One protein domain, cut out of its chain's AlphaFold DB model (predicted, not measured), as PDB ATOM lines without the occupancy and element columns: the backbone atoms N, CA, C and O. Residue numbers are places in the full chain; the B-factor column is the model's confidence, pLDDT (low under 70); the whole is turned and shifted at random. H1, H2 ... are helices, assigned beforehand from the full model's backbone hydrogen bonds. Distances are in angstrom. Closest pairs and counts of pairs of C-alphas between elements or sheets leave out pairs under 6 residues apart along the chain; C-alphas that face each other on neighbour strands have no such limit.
ATOM      1  N   ASP A 603     -22.702 -49.726 -60.684       80.31
ATOM      2  CA  ASP A 603     -23.716 -49.321 -61.642       80.31
ATOM      3  C   ASP A 603     -23.361 -47.956 -62.263       80.31
ATOM      4  O   ASP A 603     -22.298 -47.374 -62.017       80.31
ATOM      5  N   LYS A 604     -24.263 -47.410 -63.090       81.81
ATOM      6  CA  LYS A 604     -24.055 -46.093 -63.712       81.81
ATOM      7  C   LYS A 604     -23.841 -44.977 -62.676       81.81
ATOM      8  O   LYS A 604     -23.158 -44.008 -62.999       81.81
ATOM      9  N   HIS A 605     -24.411 -45.084 -61.473       84.69
ATOM     10  CA  HIS A 605     -24.272 -44.079 -60.422       84.69
ATOM     11  C   HIS A 605     -22.894 -44.161 -59.760       84.69
ATOM     12  O   HIS A 605     -22.156 -43.175 -59.761       84.69
ATOM     13  N   LEU A 606     -22.504 -45.346 -59.283       84.06
ATOM     14  CA  LEU A 606     -21.217 -45.563 -58.621       84.06
ATOM     15  C   LEU A 606     -20.040 -45.248 -59.561       84.06
ATOM     16  O   LEU A 606     -19.057 -44.635 -59.147       84.06
ATOM     17  N   ARG A 607     -20.172 -45.567 -60.860       84.38
ATOM     18  CA  ARG A 607     -19.160 -45.222 -61.875       84.38
ATOM     19  C   ARG A 607     -18.898 -43.714 -61.970       84.38
ATOM     20  O   ARG A 607     -17.744 -43.320 -62.114       84.38
ATOM     21  N   ARG A 608     -19.930 -42.868 -61.837       85.88
ATOM     22  CA  ARG A 608     -19.788 -41.396 -61.857       85.88
ATOM     23  C   ARG A 608     -19.054 -40.864 -60.627       85.88
ATOM     24  O   ARG A 608     -18.379 -39.842 -60.718       85.88
ATOM     25  N   LEU A 609     -19.153 -41.558 -59.493       87.31
ATOM     26  CA  LEU A 609     -18.494 -41.162 -58.251       87.31
ATOM     27  C   LEU A 609     -16.994 -41.487 -58.236       87.31
ATOM     28  O   LEU A 609     -16.273 -40.881 -57.456       87.31
ATOM     29  N   ASN A 610     -16.474 -42.365 -59.100       86.25
ATOM     30  CA  ASN A 610     -15.059 -42.775 -59.048       86.25
ATOM     31  C   ASN A 610     -14.057 -41.636 -59.324       86.25
ATOM     32  O   ASN A 610     -12.956 -41.647 -58.781       86.25
ATOM     33  N   ASN A 611     -14.419 -40.650 -60.152       87.00
ATOM     34  CA  ASN A 611     -13.475 -39.663 -60.701       87.00
ATOM     35  C   ASN A 611     -13.755 -38.211 -60.282       87.00
ATOM     36  O   ASN A 611     -13.266 -37.276 -60.918       87.00
ATOM     37  N   THR A 612     -14.540 -37.993 -59.224       90.00
ATOM     38  CA  THR A 612     -14.797 -36.635 -58.715       90.00
ATOM     39  C   THR A 612     -13.546 -36.035 -58.058       90.00
ATOM     40  O   THR A 612     -12.636 -36.761 -57.659       90.00
ATOM     41  N   ARG A 613     -13.503 -34.704 -57.888       89.38
ATOM     42  CA  ARG A 613     -12.406 -34.030 -57.161       89.38
ATOM     43  C   ARG A 613     -12.223 -34.589 -55.744       89.38
ATOM     44  O   ARG A 613     -11.092 -34.800 -55.320       89.38
ATOM     45  N   LEU A 614     -13.326 -34.868 -55.046       91.25
ATOM     46  CA  LEU A 614     -13.311 -35.442 -53.697       91.25
ATOM     47  C   LEU A 614     -12.828 -36.895 -53.712       91.25
ATOM     48  O   LEU A 614     -12.034 -37.276 -52.866       91.25
ATOM     49  N   SER A 615     -13.226 -37.685 -54.710       91.25
ATOM     50  CA  SER A 615     -12.768 -39.072 -54.872       91.25
ATOM     51  C   SER A 615     -11.277 -39.165 -55.198       91.25
ATOM     52  O   SER A 615     -10.597 -40.055 -54.700       91.25
ATOM     53  N   ASN A 616     -10.750 -38.224 -55.990       90.50
ATOM     54  CA  ASN A 616      -9.307 -38.107 -56.203       90.50
ATOM     55  C   ASN A 616      -8.598 -37.730 -54.894       90.50
ATOM     56  O   ASN A 616      -7.645 -38.396 -54.524       90.50
ATOM     57  N   CYS A 617      -9.123 -36.768 -54.123       90.44
ATOM     58  CA  CYS A 617      -8.573 -36.433 -52.805       90.44
ATOM     59  C   CYS A 617      -8.582 -37.634 -51.842       90.44
ATOM     60  O   CYS A 617      -7.564 -37.925 -51.219       90.44
ATOM     61  N   LEU A 618      -9.690 -38.379 -51.758       91.31
ATOM     62  CA  LEU A 618      -9.794 -39.595 -50.941       91.31
ATOM     63  C   LEU A 618      -8.746 -40.646 -51.330       91.31
ATOM     64  O   LEU A 618      -8.182 -41.315 -50.471       91.31
ATOM     65  N   ARG A 619      -8.458 -40.788 -52.621       90.81
ATOM     66  CA  ARG A 619      -7.470 -41.751 -53.107       90.81
ATOM     67  C   ARG A 619      -6.031 -41.290 -52.889       90.81
ATOM     68  O   ARG A 619      -5.208 -42.087 -52.455       90.81
ATOM     69  N   ASP A 620      -5.748 -40.032 -53.203       88.88
ATOM     70  CA  ASP A 620      -4.386 -39.503 -53.299       88.88
ATOM     71  C   ASP A 620      -3.883 -39.018 -51.931       88.88
ATOM     72  O   ASP A 620      -2.764 -39.337 -51.545       88.88
ATOM     73  N   ASN A 621      -4.737 -38.330 -51.165       88.19
ATOM     74  CA  ASN A 621      -4.367 -37.692 -49.895       88.19
ATOM     75  C   ASN A 621      -4.843 -38.479 -48.663       88.19
ATOM     76  O   ASN A 621      -4.205 -38.423 -47.618       88.19
ATOM     77  N   HIS A 622      -5.957 -39.219 -48.759       87.31
ATOM     78  CA  HIS A 622      -6.436 -40.081 -47.660       87.31
ATOM     79  C   HIS A 622      -6.033 -41.556 -47.830       87.31
ATOM     80  O   HIS A 622      -6.353 -42.375 -46.971       87.31
ATOM     81  N   ASN A 623      -5.351 -41.902 -48.931       87.94
ATOM     82  CA  ASN A 623      -4.918 -43.258 -49.276       87.94
ATOM     83  C   ASN A 623      -6.035 -44.320 -49.188       87.94
ATOM     84  O   ASN A 623      -5.794 -45.463 -48.807       87.94
ATOM     85  N   VAL A 624      -7.268 -43.959 -49.551       90.94
ATOM     86  CA  VAL A 624      -8.394 -44.901 -49.590       90.94
ATOM     87  C   VAL A 624      -8.187 -45.887 -50.738       90.94
ATOM     88  O   VAL A 624      -8.173 -45.482 -51.906       90.94
ATOM     89  N   ARG A 625      -8.061 -47.185 -50.436       90.00
ATOM     90  CA  ARG A 625      -7.866 -48.260 -51.427       90.00
ATOM     91  C   ARG A 625      -8.974 -49.303 -51.380       90.00
ATOM     92  O   ARG A 625      -9.462 -49.711 -52.437       90.00
ATOM     93  N   VAL A 626      -9.394 -49.702 -50.184       92.25
ATOM     94  CA  VAL A 626     -10.428 -50.721 -49.956       92.25
ATOM     95  C   VAL A 626     -11.663 -50.141 -49.269       92.25
ATOM     96  O   VAL A 626     -11.654 -49.020 -48.758       92.25
ATOM     97  N   VAL A 627     -12.757 -50.901 -49.254       92.19
ATOM     98  CA  VAL A 627     -14.018 -50.504 -48.607       92.19
ATOM     99  C   VAL A 627     -13.826 -50.230 -47.107       92.19
ATOM    100  O   VAL A 627     -14.486 -49.341 -46.569       92.19
ATOM    101  N   ALA A 628     -12.896 -50.920 -46.433       92.25
ATOM    102  CA  ALA A 628     -12.528 -50.612 -45.049       92.25
ATOM    103  C   ALA A 628     -12.037 -49.166 -44.872       92.25
ATOM    104  O   ALA A 628     -12.455 -48.486 -43.934       92.25
ATOM    105  N   ASP A 629     -11.216 -48.672 -45.802       92.62
ATOM    106  CA  ASP A 629     -10.692 -47.306 -45.759       92.62
ATOM    107  C   ASP A 629     -11.802 -46.282 -46.009       92.62
ATOM    108  O   ASP A 629     -11.830 -45.241 -45.359       92.62
ATOM    109  N   LEU A 630     -12.749 -46.584 -46.910       91.38
ATOM    110  CA  LEU A 630     -13.938 -45.746 -47.124       91.38
ATOM    111  C   LEU A 630     -14.784 -45.644 -45.854       91.38
ATOM    112  O   LEU A 630     -15.229 -44.553 -45.494       91.38
ATOM    113  N   LEU A 631     -14.997 -46.770 -45.167       90.56
ATOM    114  CA  LEU A 631     -15.765 -46.792 -43.930       90.56
ATOM    115  C   LEU A 631     -15.056 -45.978 -42.843       90.56
ATOM    116  O   LEU A 631     -15.691 -45.115 -42.236       90.56
ATOM    117  N   LYS A 632     -13.742 -46.172 -42.680       89.00
ATOM    118  CA  LYS A 632     -12.904 -45.393 -41.761       89.00
ATOM    119  C   LYS A 632     -12.934 -43.899 -42.095       89.00
ATOM    120  O   LYS A 632     -13.136 -43.084 -41.206       89.00
ATOM    121  N   ALA A 633     -12.823 -43.530 -43.370       87.12
ATOM    122  CA  ALA A 633     -12.897 -42.138 -43.819       87.12
ATOM    123  C   ALA A 633     -14.289 -41.511 -43.617       87.12
ATOM    124  O   ALA A 633     -14.395 -40.293 -43.500       87.12
ATOM    125  N   SER A 634     -15.354 -42.320 -43.565       87.00
ATOM    126  CA  SER A 634     -16.713 -41.847 -43.267       87.00
ATOM    127  C   SER A 634     -16.980 -41.644 -41.767       87.00
ATOM    128  O   SER A 634     -17.866 -40.871 -41.401       87.00
ATOM    129  N   GLN A 635     -16.217 -42.323 -40.903       77.69
ATOM    130  CA  GLN A 635     -16.368 -42.332 -39.447       77.69
ATOM    131  C   GLN A 635     -15.315 -41.411 -38.808       77.69
ATOM    132  O   GLN A 635     -14.200 -41.832 -38.518       77.69
ATOM    133  N   HIS A 636     -15.660 -40.140 -38.600       64.69
ATOM    134  CA  HIS A 636     -14.797 -39.142 -37.957       64.69
ATOM    135  C   HIS A 636     -15.411 -38.714 -36.602       64.69
ATOM    136  O   HIS A 636     -16.642 -38.703 -36.507       64.69
ATOM    137  N   PRO A 637     -14.618 -38.365 -35.562       60.09
ATOM    138  CA  PRO A 637     -15.135 -37.829 -34.294       60.09
ATOM    139  C   PRO A 637     -16.014 -36.579 -34.496       60.09
ATOM    140  O   PRO A 637     -15.866 -35.908 -35.523       60.09
ATOM    141  N   PRO A 638     -16.903 -36.235 -33.536       57.88
ATOM    142  CA  PRO A 638     -17.776 -35.071 -33.650       57.88
ATOM    143  C   PRO A 638     -16.968 -33.798 -33.925       57.88
ATOM    144  O   PRO A 638     -15.947 -33.522 -33.294       57.88
ATOM    145  N   PHE A 639     -17.422 -33.050 -34.925       60.78
ATOM    146  CA  PHE A 639     -16.748 -31.866 -35.436       60.78
ATOM    147  C   PHE A 639     -16.724 -30.751 -34.382       60.78
ATOM    148  O   PHE A 639     -17.770 -30.353 -33.877       60.78
ATOM    149  N   ILE A 640     -15.539 -30.209 -34.094       61.56
ATOM    150  CA  ILE A 640     -15.380 -29.012 -33.257       61.56
ATOM    151  C   ILE A 640     -15.311 -27.801 -34.195       61.56
ATOM    152  O   ILE A 640     -14.336 -27.655 -34.938       61.56
ATOM    153  N   GLN A 641     -16.360 -26.975 -34.207       59.03
ATOM    154  CA  GLN A 641     -16.399 -25.719 -34.966       59.03
ATOM    155  C   GLN A 641     -15.431 -24.702 -34.357       59.03
ATOM    156  O   GLN A 641     -15.444 -24.471 -33.149       59.03
ATOM    157  N   SER A 642     -14.624 -24.044 -35.193       55.38
ATOM    158  CA  SER A 642     -14.000 -22.788 -34.787       55.38
ATOM    159  C   SER A 642     -15.114 -21.753 -34.624       55.38
ATOM    160  O   SER A 642     -15.847 -21.519 -35.581       55.38
ATOM    161  N   GLY A 643     -15.253 -21.126 -33.455       54.59
ATOM    162  CA  GLY A 643     -16.287 -20.116 -33.172       54.59
ATOM    163  C   GLY A 643     -16.166 -18.797 -33.959       54.59
ATOM    164  O   GLY A 643     -16.587 -17.758 -33.462       54.59
ATOM    165  N   GLN A 644     -15.554 -18.803 -35.150       51.53
ATOM    166  CA  GLN A 644     -15.390 -17.642 -36.025       51.53
ATOM    167  C   GLN A 644     -16.449 -17.656 -37.148       51.53
ATOM    168  O   GLN A 644     -16.496 -18.624 -37.911       51.53
ATOM    169  N   PRO A 645     -17.265 -16.592 -37.305       44.19
ATOM    170  CA  PRO A 645     -18.263 -16.503 -38.372       44.19
ATOM    171  C   PRO A 645     -17.607 -16.556 -39.762       44.19
ATOM    172  O   PRO A 645     -16.678 -15.799 -40.037       44.19
ATOM    173  N   GLY A 646     -18.084 -17.442 -40.643       54.25
ATOM    174  CA  GLY A 646     -17.610 -17.560 -42.032       54.25
ATOM    175  C   GLY A 646     -16.522 -18.614 -42.286       54.25
ATOM    176  O   GLY A 646     -16.078 -18.760 -43.425       54.25
ATOM    177  N   LYS A 647     -16.117 -19.384 -41.264       54.66
ATOM    178  CA  LYS A 647     -15.157 -20.504 -41.364       54.66
ATOM    179  C   LYS A 647     -15.783 -21.857 -40.999       54.66
ATOM    180  O   LYS A 647     -15.184 -22.676 -40.306       54.66
ATOM    181  N   ASP A 648     -16.971 -22.140 -41.531       51.72
ATOM    182  CA  ASP A 648     -17.760 -23.349 -41.213       51.72
ATOM    183  C   ASP A 648     -17.080 -24.691 -41.589       51.72
ATOM    184  O   ASP A 648     -17.579 -25.765 -41.257       51.72
ATOM    185  N   TYR A 649     -15.912 -24.657 -42.245       57.81
ATOM    186  CA  TYR A 649     -15.137 -25.829 -42.676       57.81
ATOM    187  C   TYR A 649     -13.777 -25.987 -41.961       57.81
ATOM    188  O   TYR A 649     -13.030 -26.926 -42.268       57.81
ATOM    189  N   ASP A 650     -13.454 -25.123 -40.993       62.94
ATOM    190  CA  ASP A 650     -12.179 -25.125 -40.262       62.94
ATOM    191  C   ASP A 650     -12.274 -25.865 -38.922       62.94
ATOM    192  O   ASP A 650     -12.070 -25.310 -37.845       62.94
ATOM    193  N   CYS A 651     -12.551 -27.174 -38.982       70.12
ATOM    194  CA  CYS A 651     -12.372 -28.030 -37.806       70.12
ATOM    195  C   CYS A 651     -10.932 -27.953 -37.309       70.12
ATOM    196  O   CYS A 651     -10.021 -28.183 -38.108       70.12
ATOM    197  N   THR A 652     -10.726 -27.750 -36.016       70.25
ATOM    198  CA  THR A 652      -9.390 -27.740 -35.402       70.25
ATOM    199  C   THR A 652      -9.005 -29.073 -34.761       70.25
ATOM    200  O   THR A 652      -7.937 -29.167 -34.161       70.25
ATOM    201  N   CYS A 653      -9.838 -30.117 -34.882       74.00
ATOM    202  CA  CYS A 653      -9.504 -31.421 -34.315       74.00
ATOM    203  C   CYS A 653      -8.245 -32.015 -34.966       74.00
ATOM    204  O   CYS A 653      -7.976 -31.815 -36.156       74.00
ATOM    205  N   GLU A 654      -7.507 -32.798 -34.181       75.06
ATOM    206  CA  GLU A 654      -6.238 -33.407 -34.581       75.06
ATOM    207  C   GLU A 654      -6.354 -34.188 -35.899       75.06
ATOM    208  O   GLU A 654      -5.546 -34.013 -36.806       75.06
ATOM    209  N   ALA A 655      -7.421 -34.967 -36.078       72.62
ATOM    210  CA  ALA A 655      -7.633 -35.761 -37.287       72.62
ATOM    211  C   ALA A 655      -7.891 -34.907 -38.556       72.62
ATOM    212  O   ALA A 655      -7.394 -35.230 -39.641       72.62
ATOM    213  N   CYS A 656      -8.600 -33.777 -38.442       75.94
ATOM    214  CA  CYS A 656      -8.777 -32.833 -39.555       75.94
ATOM    215  C   CYS A 656      -7.474 -32.086 -39.875       75.94
ATOM    216  O   CYS A 656      -7.172 -31.852 -41.043       75.94
ATOM    217  N   ASN A 657      -6.672 -31.749 -38.864       78.75
ATOM    218  CA  ASN A 657      -5.361 -31.137 -39.079       78.75
ATOM    219  C   ASN A 657      -4.375 -32.119 -39.720       78.75
ATOM    220  O   ASN A 657      -3.731 -31.767 -40.702       78.75
ATOM    221  N   ASN A 658      -4.343 -33.373 -39.268       79.19
ATOM    222  CA  ASN A 658      -3.517 -34.426 -39.861       79.19
ATOM    223  C   ASN A 658      -3.874 -34.674 -41.336       79.19
ATOM    224  O   ASN A 658      -2.989 -34.804 -42.178       79.19
ATOM    225  N   THR A 659      -5.164 -34.666 -41.689       78.75
ATOM    226  CA  THR A 659      -5.590 -34.801 -43.094       78.75
ATOM    227  C   THR A 659      -5.280 -33.563 -43.941       78.75
ATOM    228  O   THR A 659      -4.925 -33.714 -45.112       78.75
ATOM    229  N   ARG A 660      -5.353 -32.344 -43.381       83.88
ATOM    230  CA  ARG A 660      -4.898 -31.120 -44.072       83.88
ATOM    231  C   ARG A 660      -3.385 -31.106 -44.289       83.88
ATOM    232  O   ARG A 660      -2.952 -30.772 -45.389       83.88
ATOM    233  N   ASN A 661      -2.604 -31.545 -43.302       81.88
ATOM    234  CA  ASN A 661      -1.152 -31.726 -43.422       81.88
ATOM    235  C   ASN A 661      -0.800 -32.750 -44.514       81.88
ATOM    236  O   ASN A 661       0.189 -32.585 -45.219       81.88
ATOM    237  N   GLY A 662      -1.656 -33.757 -44.717       76.25
ATOM    238  CA  GLY A 662      -1.585 -34.699 -45.839       76.25
ATOM    239  C   GLY A 662      -2.065 -34.151 -47.195       76.25
ATOM    240  O   GLY A 662      -2.165 -34.915 -48.149       76.25
ATOM    241  N   GLY A 663      -2.399 -32.859 -47.307       85.88
ATOM    242  CA  GLY A 663      -2.759 -32.195 -48.568       85.88
ATOM    243  C   GLY A 663      -4.263 -32.073 -48.866       85.88
ATOM    244  O   GLY A 663      -4.642 -31.566 -49.928       85.88
ATOM    245  N   CYS A 664      -5.156 -32.501 -47.965       86.31
ATOM    246  CA  CYS A 664      -6.603 -32.342 -48.153       86.31
ATOM    247  C   CYS A 664      -7.079 -30.912 -47.837       86.31
ATOM    248  O   CYS A 664      -6.906 -30.424 -46.728       86.31
ATOM    249  N   LYS A 665      -7.784 -30.258 -48.771       84.12
ATOM    250  CA  LYS A 665      -8.331 -28.898 -48.560       84.12
ATOM    251  C   LYS A 665      -9.643 -28.861 -47.767       84.12
ATOM    252  O   LYS A 665      -9.907 -27.891 -47.067       84.12
ATOM    253  N   HIS A 666     -10.479 -29.896 -47.884       85.19
ATOM    254  CA  HIS A 666     -11.811 -29.936 -47.262       85.19
ATOM    255  C   HIS A 666     -12.120 -31.333 -46.695       85.19
ATOM    256  O   HIS A 666     -12.847 -32.101 -47.337       85.19
ATOM    257  N   PRO A 667     -11.596 -31.676 -45.499       83.62
ATOM    258  CA  PRO A 667     -11.797 -32.994 -44.889       83.62
ATOM    259  C   PRO A 667     -13.277 -33.383 -44.734       83.62
ATOM    260  O   PRO A 667     -13.645 -34.504 -45.073       83.62
ATOM    261  N   MET A 668     -14.146 -32.437 -44.349       81.19
ATOM    262  CA  MET A 668     -15.592 -32.671 -44.185       81.19
ATOM    263  C   MET A 668     -16.265 -33.140 -45.486       81.19
ATOM    264  O   MET A 668     -16.966 -34.147 -45.506       81.19
ATOM    265  N   LYS A 669     -15.991 -32.471 -46.614       86.44
ATOM    266  CA  LYS A 669     -16.554 -32.869 -47.915       86.44
ATOM    267  C   LYS A 669     -16.034 -34.237 -48.366       86.44
ATOM    268  O   LYS A 669     -16.750 -34.980 -49.033       86.44
ATOM    269  N   CYS A 670     -14.795 -34.585 -48.010       88.69
ATOM    270  CA  CYS A 670     -14.243 -35.914 -48.282       88.69
ATOM    271  C   CYS A 670     -14.925 -36.992 -47.425       88.69
ATOM    272  O   CYS A 670     -15.243 -38.057 -47.951       88.69
ATOM    273  N   GLN A 671     -15.230 -36.700 -46.159       87.44
ATOM    274  CA  GLN A 671     -16.006 -37.585 -45.283       87.44
ATOM    275  C   GLN A 671     -17.416 -37.838 -45.839       87.44
ATOM    276  O   GLN A 671     -17.834 -38.991 -45.971       87.44
ATOM    277  N   GLU A 672     -18.136 -36.783 -46.229       88.38
ATOM    278  CA  GLU A 672     -19.459 -36.900 -46.860       88.38
ATOM    279  C   GLU A 672     -19.397 -37.703 -48.165       88.38
ATOM    280  O   GLU A 672     -20.246 -38.561 -48.418       88.38
ATOM    281  N   ALA A 673     -18.366 -37.478 -48.986       90.75
ATOM    282  CA  ALA A 673     -18.142 -38.252 -50.202       90.75
ATOM    283  C   ALA A 673     -17.882 -39.738 -49.901       90.75
ATOM    284  O   ALA A 673     -18.463 -40.597 -50.565       90.75
ATOM    285  N   ALA A 674     -17.071 -40.057 -48.886       91.06
ATOM    286  CA  ALA A 674     -16.811 -41.432 -48.463       91.06
ATOM    287  C   ALA A 674     -18.090 -42.126 -47.961       91.06
ATOM    288  O   ALA A 674     -18.379 -43.264 -48.349       91.06
ATOM    289  N   ALA A 675     -18.911 -41.423 -47.173       89.62
ATOM    290  CA  ALA A 675     -20.215 -41.910 -46.725       89.62
ATOM    291  C   ALA A 675     -21.167 -42.150 -47.908       89.62
ATOM    292  O   ALA A 675     -21.801 -43.202 -47.986       89.62
ATOM    293  N   ARG A 676     -21.218 -41.215 -48.865       90.56
ATOM    294  CA  ARG A 676     -22.044 -41.320 -50.074       90.56
ATOM    295  C   ARG A 676     -21.657 -42.520 -50.937       90.56
ATOM    296  O   ARG A 676     -22.546 -43.238 -51.389       90.56
ATOM    297  N   ILE A 677     -20.360 -42.755 -51.154       90.00
ATOM    298  CA  ILE A 677     -19.872 -43.920 -51.911       90.00
ATOM    299  C   ILE A 677     -20.259 -45.213 -51.187       90.00
ATOM    300  O   ILE A 677     -20.831 -46.106 -51.808       90.00
ATOM    301  N   THR A 678     -20.028 -45.284 -49.873       89.06
ATOM    302  CA  THR A 678     -20.355 -46.465 -49.057       89.06
ATOM    303  C   THR A 678     -21.850 -46.788 -49.100       89.06
ATOM    304  O   THR A 678     -22.228 -47.936 -49.311       89.06
ATOM    305  N   ASN A 679     -22.709 -45.774 -48.967       88.50
ATOM    306  CA  ASN A 679     -24.165 -45.940 -48.986       88.50
ATOM    307  C   ASN A 679     -24.725 -46.231 -50.393       88.50
ATOM    308  O   ASN A 679     -25.862 -46.672 -50.512       88.50
ATOM    309  N   SER A 680     -23.944 -45.994 -51.455       88.94
ATOM    310  CA  SER A 680     -24.325 -46.325 -52.838       88.94
ATOM    311  C   SER A 680     -24.022 -47.784 -53.208       88.94
ATOM    312  O   SER A 680     -24.390 -48.232 -54.296       88.94
ATOM    313  N   LEU A 681     -23.333 -48.539 -52.343       88.12
ATOM    314  CA  LEU A 681     -23.136 -49.976 -52.524       88.12
ATOM    315  C   LEU A 681     -24.453 -50.710 -52.249       88.12
ATOM    316  O   LEU A 681     -25.100 -50.468 -51.235       88.12
TER     317      LEU A 681
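AT A GLANCE: This is residues 603 to 681 of the 1192 residues of the protein "Reverse transcriptase domain-containing protein" of Fomitopsis rosea (UniProt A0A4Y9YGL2). Short helices gather round one longer helix: H5 makes the core, with H2 crossing it nearly at a right angle and H3 packing on it slantwise. H1 lies at one end of the long axis, while the long link of residues 635 to 653 makes a wide loop at the other end, and H4 follows it near the first residue of H5. The printed part has 79 residues, with five named helices in the order H1, H2, H3, H4, H5 and no named strand, and its class is all helix. The whole is compact, with a radius of gyration of the C-alphas of 12.9 A, and only just elongated, spanning 41 by 21 by 20 A.

HOW THE PARTS SIT: H1, residues 604 to 609, is close but not clearly touching H5, residues 667 to 679, which is the hub; the closest C-alphas, those of Leu 606 and Ile 677, are 7.0 A apart. These two helices run opposite ways at a shallow tilt of 21 degrees. H2, residues 613 to 620, touches residues 669 to 674 of H5 alone, about perpendicular at 89 degrees, and the closest C-alphas are those of Leu 614 and Cys 670, 5.5 A apart. H3, residues 627 to 634, touches H5 at a steep tilt of 45 degrees, opposite ways, with the C-alphas of Ser 634 and Gln 671 the closest at 4.8 A. H2 and H3 are near each other. H4, residues 654 to 661, only just touches H5, with 3 pairs of C-alphas within 8 A, and H5 touches it with residue 667 alone; the closest C-alphas, those of Cys 656 and Pro 667, are 6.1 A apart, and the lines are about perpendicular at 79 degrees. The packing is mostly crossed: of these three touching pairs, 0 are at a shallow tilt. H1 and H3, H1 and H4, and H2 and H4 are apart. In H2, H3, H4 and H5 every O i to N i+4 pair is within hydrogen-bond range; in H1 it is 1 of 2.

IN THESE COORDINATES: H1 begins at C-alpha 604, (-24.055, -46.093, -63.712), and is 9.2 A long. H2 is 10.4 A long, H3 10.5 A and H4 10.3 A, from first to last C-alpha. H5, the longest, runs 18.4 A from C-alpha 667 at (-11.797, -32.994, -44.889) to C-alpha 679 at (-24.165, -45.940, -48.986).

THE WHOLE: The two C-alphas farthest apart, those of Asp 603 and Gln 644, are 41.6 A apart. The printed part has no cut. The link from H3 to H4 is long, with 19 residues. The mean pLDDT of the printed part is 80.3, and residues 636 to 650 are under 70.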